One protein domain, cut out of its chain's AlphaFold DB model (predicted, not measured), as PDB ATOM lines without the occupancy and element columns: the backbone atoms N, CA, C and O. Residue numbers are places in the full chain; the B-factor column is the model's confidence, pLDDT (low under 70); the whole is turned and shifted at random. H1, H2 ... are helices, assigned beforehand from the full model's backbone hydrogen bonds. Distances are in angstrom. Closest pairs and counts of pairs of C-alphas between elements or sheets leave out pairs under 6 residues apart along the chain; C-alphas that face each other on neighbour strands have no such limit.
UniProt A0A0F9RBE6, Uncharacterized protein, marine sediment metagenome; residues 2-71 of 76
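AT A GLANCE: This is residues 2 to 71 of the 76 residues of an uncharacterized protein of marine sediment metagenome (UniProt A0A0F9RBE6). The model is a wide, open hairpin shape: one long helix, H1, then a long loop, residues 36 to 51, that turns the backbone round, and a shorter helix, H2, that folds back beside part of H1 with a gap between the two. H1 and the loop make most of the length, and the two helices are not packed together. The printed part has 70 residues with two named helices, H1 then H2, and no named strand; the class is all helix. The whole is extended, with a radius of gyration of the C-alphas of 17.8 A, and its C-alphas span 61 by 23 by 16 A.

IN THESE COORDINATES: H1 is residues 2 to 35, 49.2 A from first to last C-alpha; it begins at C-alpha 2, (-47.772, -42.197, 20.432), and ends at C-alpha 35, (-19.651, -40.888, -19.872). Residues 36 to 51 hold no named element. H2 is residues 52 to 69, 25.8 A long, from C-alpha 52 at (-29.071, -22.262, -10.860) to C-alpha 69 at (-51.309, -33.813, -4.701).

HOW THE PARTS SIT: H1 and H2 are apart, with no C-alpha of the one within 8 A of the other. The centre of H1 is at (-34.608, -39.801, -0.532) and that of H2 at (-40.597, -27.308, -7.128). Residues 2 to 71 stand free, of which 2 to 35 belong to H1 and 52 to 69 belong to H2: each of their C-alphas is more than 10 A from any C-alpha that is 8 or more places away along the chain. In both H1 and H2 every O i to N i+4 pair is within hydrogen-bond range.

THE WHOLE: The two C-alphas farthest apart, those of Ser 2 and Glu 41, are 61.1 A apart. The C-alphas of Ser 2 and Gly 71, the first and last printed, are 22.7 A apart. The link from H1 to H2, 16 residues, is long, and the printed part has no cut. The mean pLDDT of the printed part is 70.5; it is under 70 in residue 2, residues 31 to 50, residues 52 to 53 and residues 70 to 71.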
ATOM      1  N   SER A   2     -48.411 -41.234  21.366       63.47
ATOM      2  CA  SER A   2     -47.772 -42.197  20.432       63.47
ATOM      3  C   SER A   2     -48.112 -41.994  18.935       63.47
ATOM      4  O   SER A   2     -47.254 -42.173  18.078       63.47
ATOM      5  N   ARG A   3     -49.332 -41.544  18.609       71.19
ATOM      6  CA  ARG A   3     -49.769 -41.308  17.218       71.19
ATOM      7  C   ARG A   3     -49.008 -40.184  16.501       71.19
ATOM      8  O   ARG A   3     -48.773 -40.289  15.305       71.19
ATOM      9  N   LEU A   4     -48.601 -39.138  17.228       73.62
ATOM     10  CA  LEU A   4     -47.821 -38.030  16.661       73.62
ATOM     11  C   LEU A   4     -46.393 -38.472  16.327       73.62
ATOM     12  O   LEU A   4     -45.880 -38.123  15.272       73.62
ATOM     13  N   LEU A   5     -45.784 -39.302  17.181       74.69
ATOM     14  CA  LEU A   5     -44.473 -39.888  16.900       74.69
ATOM     15  C   LEU A   5     -44.507 -40.780  15.655       74.69
ATOM     16  O   LEU A   5     -43.625 -40.666  14.814       74.69
ATOM     17  N   LEU A   6     -45.548 -41.603  15.490       73.19
ATOM     18  CA  LEU A   6     -45.720 -42.415  14.279       73.19
ATOM     19  C   LEU A   6     -45.826 -41.553  13.015       73.19
ATOM     20  O   LEU A   6     -45.206 -41.874  12.007       73.19
ATOM     21  N   PHE A   7     -46.555 -40.440  13.079       74.69
ATOM     22  CA  PHE A   7     -46.694 -39.526  11.947       74.69
ATOM     23  C   PHE A   7     -45.355 -38.883  11.557       74.69
ATOM     24  O   PHE A   7     -44.989 -38.870  10.382       74.69
ATOM     25  N   VAL A   8     -44.575 -38.432  12.545       79.88
ATOM     26  CA  VAL A   8     -43.230 -37.873  12.324       79.88
ATOM     27  C   VAL A   8     -42.280 -38.920  11.741       79.88
ATOM     28  O   VAL A   8     -41.525 -38.610  10.824       79.88
ATOM     29  N   VAL A   9     -42.339 -40.165  12.219       80.25
ATOM     30  CA  VAL A   9     -41.512 -41.266  11.699       80.25
ATOM     31  C   VAL A   9     -41.861 -41.584  10.246       80.25
ATOM     32  O   VAL A   9     -40.958 -41.766   9.435       80.25
ATOM     33  N   ILE A  10     -43.147 -41.603   9.892       80.81
ATOM     34  CA  ILE A  10     -43.587 -41.836   8.510       80.81
ATOM     35  C   ILE A  10     -43.106 -40.704   7.598       80.81
ATOM     36  O   ILE A  10     -42.564 -40.973   6.529       80.81
ATOM     37  N   ILE A  11     -43.234 -39.448   8.030       81.25
ATOM     38  CA  ILE A  11     -42.723 -38.302   7.267       81.25
ATOM     39  C   ILE A  11     -41.206 -38.400   7.092       81.25
ATOM     40  O   ILE A  11     -40.709 -38.250   5.978       81.25
ATOM     41  N   ALA A  12     -40.468 -38.697   8.162       79.56
ATOM     42  CA  ALA A  12     -39.020 -38.864   8.101       79.56
ATOM     43  C   ALA A  12     -38.617 -39.992   7.138       79.56
ATOM     44  O   ALA A  12     -37.663 -39.836   6.376       79.56
ATOM     45  N   LEU A  13     -39.373 -41.095   7.115       85.38
ATOM     46  CA  LEU A  13     -39.164 -42.204   6.188       85.38
ATOM     47  C   LEU A  13     -39.387 -41.774   4.733       85.38
ATOM     48  O   LEU A  13     -38.557 -42.065   3.875       85.38
ATOM     49  N   VAL A  14     -40.470 -41.045   4.452       82.12
ATOM     50  CA  VAL A  14     -40.764 -40.527   3.105       82.12
ATOM     51  C   VAL A  14     -39.662 -39.573   2.644       82.12
ATOM     52  O   VAL A  14     -39.154 -39.718   1.534       82.12
ATOM     53  N   VAL A  15     -39.232 -38.648   3.505       83.94
ATOM     54  CA  VAL A  15     -38.131 -37.719   3.204       83.94
ATOM     55  C   VAL A  15     -36.829 -38.478   2.939       83.94
ATOM     56  O   VAL A  15     -36.131 -38.159   1.977       83.94
ATOM     57  N   ALA A  16     -36.520 -39.507   3.730       77.69
ATOM     58  CA  ALA A  16     -35.334 -40.335   3.527       77.69
ATOM     59  C   ALA A  16     -35.367 -41.074   2.179       77.69
ATOM     60  O   ALA A  16     -34.359 -41.096   1.471       77.69
ATOM     61  N   ILE A  17     -36.521 -41.624   1.787       82.81
ATOM     62  CA  ILE A  17     -36.696 -42.294   0.489       82.81
ATOM     63  C   ILE A  17     -36.520 -41.297  -0.661       82.81
ATOM     64  O   ILE A  17     -35.807 -41.585  -1.621       82.81
ATOM     65  N   VAL A  18     -37.123 -40.112  -0.563       84.00
ATOM     66  CA  VAL A  18     -36.979 -39.065  -1.586       84.00
ATOM     67  C   VAL A  18     -35.522 -38.610  -1.696       84.00
ATOM     68  O   VAL A  18     -34.996 -38.528  -2.802       84.00
ATOM     69  N   ALA A  19     -34.839 -38.384  -0.572       78.44
ATOM     70  CA  ALA A  19     -33.423 -38.021  -0.559       78.44
ATOM     71  C   ALA A  19     -32.545 -39.112  -1.190       78.44
ATOM     72  O   ALA A  19     -31.646 -38.803  -1.976       78.44
ATOM     73  N   LEU A  20     -32.831 -40.385  -0.906       82.19
ATOM     74  CA  LEU A  20     -32.147 -41.521  -1.519       82.19
ATOM     75  C   LEU A  20     -32.337 -41.520  -3.043       82.19
ATOM     76  O   LEU A  20     -31.357 -41.611  -3.779       82.19
ATOM     77  N   LEU A  21     -33.574 -41.356  -3.522       79.69
ATOM     78  CA  LEU A  21     -33.883 -41.315  -4.954       79.69
ATOM     79  C   LEU A  21     -33.215 -40.132  -5.658       79.69
ATOM     80  O   LEU A  21     -32.642 -40.317  -6.730       79.69
ATOM     81  N   VAL A  22     -33.227 -38.942  -5.053       79.81
ATOM     82  CA  VAL A  22     -32.535 -37.756  -5.586       79.81
ATOM     83  C   VAL A  22     -31.026 -37.988  -5.639       79.81
ATOM     84  O   VAL A  22     -30.390 -37.632  -6.628       79.81
ATOM     85  N   THR A  23     -30.455 -38.629  -4.619       76.44
ATOM     86  CA  THR A  23     -29.024 -38.958  -4.588       76.44
ATOM     87  C   THR A  23     -28.670 -39.941  -5.700       76.44
ATOM     88  O   THR A  23     -27.706 -39.721  -6.429       76.44
ATOM     89  N   ILE A  24     -29.470 -40.995  -5.883       77.44
ATOM     90  CA  ILE A  24     -29.274 -41.982  -6.953       77.44
ATOM     91  C   ILE A  24     -29.414 -41.316  -8.327       77.44
ATOM     92  O   ILE A  24     -28.544 -41.487  -9.176       77.44
ATOM     93  N   ALA A  25     -30.456 -40.510  -8.536       74.19
ATOM     94  CA  ALA A  25     -30.657 -39.772  -9.780       74.19
ATOM     95  C   ALA A  25     -29.499 -38.802 -10.063       74.19
ATOM     96  O   ALA A  25     -29.006 -38.752 -11.187       74.19
ATOM     97  N   GLY A  26     -29.014 -38.087  -9.044       75.88
ATOM     98  CA  GLY A  26     -27.847 -37.214  -9.141       75.88
ATOM     99  C   GLY A  26     -26.589 -37.976  -9.551       75.88
ATOM    100  O   GLY A  26     -25.919 -37.573 -10.495       75.88
ATOM    101  N   ARG A  27     -26.321 -39.129  -8.927       73.56
ATOM    102  CA  ARG A  27     -25.187 -39.999  -9.283       73.56
ATOM    103  C   ARG A  27     -25.290 -40.565 -10.696       73.56
ATOM    104  O   ARG A  27     -24.280 -40.629 -11.386       73.56
ATOM    105  N   ILE A  28     -26.486 -40.950 -11.140       72.81
ATOM    106  CA  ILE A  28     -26.718 -41.432 -12.509       72.81
ATOM    107  C   ILE A  28     -26.507 -40.301 -13.519       72.81
ATOM    108  O   ILE A  28     -25.900 -40.522 -14.562       72.81
ATOM    109  N   LEU A  29     -26.961 -39.083 -13.213       71.12
ATOM    110  CA  LEU A  29     -26.742 -37.912 -14.064       71.12
ATOM    111  C   LEU A  29     -25.271 -37.475 -14.084       71.12
ATOM    112  O   LEU A  29     -24.780 -37.092 -15.141       71.12
ATOM    113  N   GLU A  30     -24.560 -37.547 -12.957       70.88
ATOM    114  CA  GLU A  30     -23.112 -37.304 -12.876       70.88
ATOM    115  C   GLU A  30     -22.325 -38.352 -13.670       70.88
ATOM    116  O   GLU A  30     -21.483 -37.991 -14.487       70.88
ATOM    117  N   ALA A  31     -22.639 -39.638 -13.495       63.50
ATOM    118  CA  ALA A  31     -22.015 -40.726 -14.245       63.50
ATOM    119  C   ALA A  31     -22.346 -40.648 -15.744       63.50
ATOM    120  O   ALA A  31     -21.478 -40.867 -16.585       63.50
ATOM    121  N   GLY A  32     -23.580 -40.271 -16.082       59.66
ATOM    122  CA  GLY A  32     -24.008 -40.000 -17.449       59.66
ATOM    123  C   GLY A  32     -23.274 -38.804 -18.049       59.66
ATOM    124  O   GLY A  32     -22.834 -38.888 -19.183       59.66
ATOM    125  N   ARG A  33     -23.058 -37.721 -17.299       59.19
ATOM    126  CA  ARG A  33     -22.252 -36.577 -17.762       59.19
ATOM    127  C   ARG A  33     -20.783 -36.936 -17.967       59.19
ATOM    128  O   ARG A  33     -20.220 -36.502 -18.959       59.19
ATOM    129  N   ALA A  34     -20.195 -37.742 -17.085       59.91
ATOM    130  CA  ALA A  34     -18.812 -38.199 -17.227       59.91
ATOM    131  C   ALA A  34     -18.627 -39.191 -18.393       59.91
ATOM    132  O   ALA A  34     -17.556 -39.253 -18.987       59.91
ATOM    133  N   ALA A  35     -19.663 -39.968 -18.732       58.38
ATOM    134  CA  ALA A  35     -19.651 -40.888 -19.872       58.38
ATOM    135  C   ALA A  35     -20.048 -40.215 -21.203       58.38
ATOM    136  O   ALA A  35     -19.601 -40.639 -22.265       58.38
ATOM    137  N   PHE A  36     -20.874 -39.165 -21.149       50.56
ATOM    138  CA  PHE A  36     -21.279 -38.313 -22.270       50.56
ATOM    139  C   PHE A  36     -20.598 -36.943 -22.179       50.56
ATOM    140  O   PHE A  36     -21.263 -35.910 -22.290       50.56
ATOM    141  N   GLU A  37     -19.281 -36.926 -22.001       50.09
ATOM    142  CA  GLU A  37     -18.447 -35.784 -22.371       50.09
ATOM    143  C   GLU A  37     -18.000 -36.002 -23.831       50.09
ATOM    144  O   GLU A  37     -16.938 -36.577 -24.075       50.09
ATOM    145  N   PRO A  38     -18.824 -35.667 -24.851       48.75
ATOM    146  CA  PRO A  38     -18.310 -35.550 -26.203       48.75
ATOM    147  C   PRO A  38     -17.364 -34.347 -26.236       48.75
ATOM    148  O   PRO A  38     -17.661 -33.325 -25.618       48.75
ATOM    149  N   LEU A  39     -16.253 -34.473 -26.973       55.12
ATOM    150  CA  LEU A  39     -15.389 -33.355 -27.353       55.12
ATOM    151  C   LEU A  39     -16.252 -32.127 -27.687       55.12
ATOM    152  O   LEU A  39     -17.032 -32.126 -28.642       55.12
ATOM    153  N   ASP A  40     -16.141 -31.115 -26.835       52.62
ATOM    154  CA  ASP A  40     -17.021 -29.957 -26.777       52.62
ATOM    155  C   ASP A  40     -16.642 -28.943 -27.867       52.62
ATOM    156  O   ASP A  40     -16.089 -27.884 -27.581       52.62
ATOM    157  N   GLU A  41     -16.901 -29.274 -29.138       52.25
ATOM    158  CA  GLU A  41     -16.664 -28.339 -30.251       52.25
ATOM    159  C   GLU A  41     -17.926 -27.967 -31.050       52.25
ATOM    160  O   GLU A  41     -17.880 -27.031 -31.837       52.25
ATOM    161  N   TYR A  42     -19.091 -28.595 -30.819       51.19
ATOM    162  CA  TYR A  42     -20.269 -28.342 -31.680       51.19
ATOM    163  C   TYR A  42     -21.645 -28.201 -31.000       51.19
ATOM    164  O   TYR A  42     -22.668 -28.258 -31.675       51.19
ATOM    165  N   SER A  43     -21.724 -27.980 -29.682       50.03
ATOM    166  CA  SER A  43     -23.020 -27.905 -28.966       50.03
ATOM    167  C   SER A  43     -23.349 -26.539 -28.336       50.03
ATOM    168  O   SER A  43     -24.373 -26.423 -27.654       50.03
ATOM    169  N   LYS A  44     -22.518 -25.504 -28.512       51.12
ATOM    170  CA  LYS A  44     -22.691 -24.218 -27.804       51.12
ATOM    171  C   LYS A  44     -23.782 -23.293 -28.352       51.12
ATOM    172  O   LYS A  44     -24.078 -22.286 -27.716       51.12
ATOM    173  N   GLU A  45     -24.440 -23.646 -29.449       53.28
ATOM    174  CA  GLU A  45     -25.573 -22.888 -29.986       53.28
ATOM    175  C   GLU A  45     -26.876 -23.663 -29.764       53.28
ATOM    176  O   GLU A  45     -27.264 -24.508 -30.562       53.28
ATOM    177  N   GLY A  46     -27.561 -23.410 -28.645       56.00
ATOM    178  CA  GLY A  46     -28.986 -23.759 -28.528       56.00
ATOM    179  C   GLY A  46     -29.432 -24.455 -27.245       56.00
ATOM    180  O   GLY A  46     -30.629 -24.479 -26.967       56.00
ATOM    181  N   ARG A  47     -28.524 -24.961 -26.402       56.44
ATOM    182  CA  ARG A  47     -28.910 -25.378 -25.044       56.44
ATOM    183  C   ARG A  47     -28.809 -24.183 -24.108       56.44
ATOM    184  O   ARG A  47     -27.728 -23.869 -23.623       56.44
ATOM    185  N   MET A  48     -29.945 -23.527 -23.850       62.19
ATOM    186  CA  MET A  48     -30.094 -22.624 -22.705       62.19
ATOM    187  C   MET A  48     -29.675 -23.396 -21.453       62.19
ATOM    188  O   MET A  48     -30.414 -24.254 -20.972       62.19
ATOM    189  N   ALA A  49     -28.456 -23.149 -20.975       61.69
ATOM    190  CA  ALA A  49     -27.967 -23.736 -19.743       61.69
ATOM    191  C   ALA A  49     -28.926 -23.294 -18.626       61.69
ATOM    192  O   ALA A  49     -29.069 -22.085 -18.410       61.69
ATOM    193  N   PRO A  50     -29.636 -24.226 -17.963       60.00
ATOM    194  CA  PRO A  50     -30.598 -23.850 -16.945       60.00
ATOM    195  C   PRO A  50     -29.838 -23.143 -15.830       60.00
ATOM    196  O   PRO A  50     -28.892 -23.683 -15.256       60.00
ATOM    197  N   THR A  51     -30.227 -21.899 -15.567       75.44
ATOM    198  CA  THR A  51     -29.593 -21.109 -14.515       75.44
ATOM    199  C   THR A  51     -29.817 -21.801 -13.164       75.44
ATOM    200  O   THR A  51     -30.844 -22.462 -12.976       75.44
ATOM    201  N   PRO A  52     -28.908 -21.650 -12.184       68.44
ATOM    202  CA  PRO A  52     -29.071 -22.262 -10.860       68.44
ATOM    203  C   PRO A  52     -30.426 -21.926 -10.216       68.44
ATOM    204  O   PRO A  52     -31.053 -22.761  -9.568       68.44
ATOM    205  N   PHE A  53     -30.926 -20.717 -10.476       66.88
ATOM    206  CA  PHE A  53     -32.243 -20.255 -10.050       66.88
ATOM    207  C   PHE A  53     -33.394 -21.067 -10.662       66.88
ATOM    208  O   PHE A  53     -34.349 -21.419  -9.970       66.88
ATOM    209  N   GLN A  54     -33.294 -21.416 -11.944       70.75
ATOM    210  CA  GLN A  54     -34.282 -22.242 -12.633       70.75
ATOM    211  C   GLN A  54     -34.329 -23.656 -12.052       70.75
ATOM    212  O   GLN A  54     -35.414 -24.196 -11.864       70.75
ATOM    213  N   GLN A  55     -33.176 -24.229 -11.695       73.94
ATOM    214  CA  GLN A  55     -33.102 -25.546 -11.058       73.94
ATOM    215  C   GLN A  55     -33.766 -25.554  -9.672       73.94
ATOM    216  O   GLN A  55     -34.561 -26.448  -9.376       73.94
ATOM    217  N   ILE A  56     -33.491 -24.535  -8.851       75.62
ATOM    218  CA  ILE A  56     -34.108 -24.376  -7.522       75.62
ATOM    219  C   ILE A  56     -35.621 -24.179  -7.655       75.62
ATOM    220  O   ILE A  56     -36.395 -24.809  -6.938       75.62
ATOM    221  N   THR A  57     -36.049 -23.352  -8.608       79.31
ATOM    222  CA  THR A  57     -37.471 -23.091  -8.869       79.31
ATOM    223  C   THR A  57     -38.190 -24.362  -9.305       79.31
ATOM    224  O   THR A  57     -39.275 -24.656  -8.814       79.31
ATOM    225  N   TYR A  58     -37.573 -25.163 -10.175       74.88
ATOM    226  CA  TYR A  58     -38.146 -26.433 -10.620       74.88
ATOM    227  C   TYR A  58     -38.313 -27.419  -9.460       74.88
ATOM    228  O   TYR A  58     -39.370 -28.028  -9.310       74.88
ATOM    229  N   ALA A  59     -37.300 -27.530  -8.596       77.38
ATOM    230  CA  ALA A  59     -37.379 -28.351  -7.392       77.38
ATOM    231  C   ALA A  59     -38.484 -27.861  -6.437       77.38
ATOM    232  O   ALA A  59     -39.259 -28.671  -5.927       77.38
ATOM    233  N   ALA A  60     -38.609 -26.545  -6.246       75.31
ATOM    234  CA  ALA A  60     -39.663 -25.947  -5.429       75.31
ATOM    235  C   ALA A  60     -41.066 -26.220  -5.997       75.31
ATOM    236  O   ALA A  60     -41.968 -26.575  -5.241       75.31
ATOM    237  N   LEU A  61     -41.245 -26.126  -7.318       80.94
ATOM    238  CA  LEU A  61     -42.511 -26.442  -7.989       80.94
ATOM    239  C   LEU A  61     -42.878 -27.924  -7.863       80.94
ATOM    240  O   LEU A  61     -44.042 -28.238  -7.637       80.94
ATOM    241  N   ILE A  62     -41.902 -28.832  -7.956       83.00
ATOM    242  CA  ILE A  62     -42.128 -30.271  -7.754       83.00
ATOM    243  C   ILE A  62     -42.575 -30.549  -6.316       83.00
ATOM    244  O   ILE A  62     -43.538 -31.284  -6.107       83.00
ATOM    245  N   LEU A  63     -41.911 -29.951  -5.324       79.25
ATOM    246  CA  LEU A  63     -42.283 -30.110  -3.915       79.25
ATOM    247  C   LEU A  63     -43.657 -29.504  -3.611       79.25
ATOM    248  O   LEU A  63     -44.440 -30.105  -2.878       79.25
ATOM    249  N   LEU A  64     -43.971 -28.353  -4.208       79.19
ATOM    250  CA  LEU A  64     -45.287 -27.725  -4.111       79.19
ATOM    251  C   LEU A  64     -46.370 -28.629  -4.712       79.19
ATOM    252  O   LEU A  64     -47.382 -28.885  -4.062       79.19
ATOM    253  N   LEU A  65     -46.142 -29.158  -5.917       79.31
ATOM    254  CA  LEU A  65     -47.066 -30.070  -6.592       79.31
ATOM    255  C   LEU A  65     -47.274 -31.348  -5.776       79.31
ATOM    256  O   LEU A  65     -48.407 -31.790  -5.611       79.31
ATOM    257  N   LEU A  66     -46.197 -31.912  -5.225       78.62
ATOM    258  CA  LEU A  66     -46.255 -33.083  -4.357       78.62
ATOM    259  C   LEU A  66     -47.071 -32.789  -3.094       78.62
ATOM    260  O   LEU A  66     -47.926 -33.585  -2.718       78.62
ATOM    261  N   GLY A  67     -46.852 -31.637  -2.463       75.88
ATOM    262  CA  GLY A  67     -47.605 -31.218  -1.286       75.88
ATOM    263  C   GLY A  67     -49.092 -31.001  -1.570       75.88
ATOM    264  O   GLY A  67     -49.926 -31.359  -0.743       75.88
ATOM    265  N   ILE A  68     -49.441 -30.464  -2.741       75.50
ATOM    266  CA  ILE A  68     -50.839 -30.301  -3.167       75.50
ATOM    267  C   ILE A  68     -51.466 -31.668  -3.477       75.50
ATOM    268  O   ILE A  68     -52.534 -31.983  -2.961       75.50
ATOM    269  N   ALA A  69     -50.796 -32.509  -4.269       74.69
ATOM    270  CA  ALA A  69     -51.309 -33.813  -4.701       74.69
ATOM    271  C   ALA A  69     -51.466 -34.815  -3.547       74.69
ATOM    272  O   ALA A  69     -52.376 -35.640  -3.559       74.69
ATOM    273  N   THR A  70     -50.600 -34.738  -2.536       68.56
ATOM    274  CA  THR A  70     -50.694 -35.562  -1.317       68.56
ATOM    275  C   THR A  70     -51.685 -35.004  -0.291       68.56
ATOM    276  O   THR A  70     -51.850 -35.594   0.774       68.56
ATOM    277  N   GLY A  71     -52.350 -33.878  -0.591       68.94
ATOM    278  CA  GLY A  71     -53.318 -33.228   0.298       68.94
ATOM    279  C   GLY A  71     -52.689 -32.480   1.478       68.94
ATOM    280  O   GLY A  71     -53.404 -31.914   2.299       68.94
TER     281      GLY A  71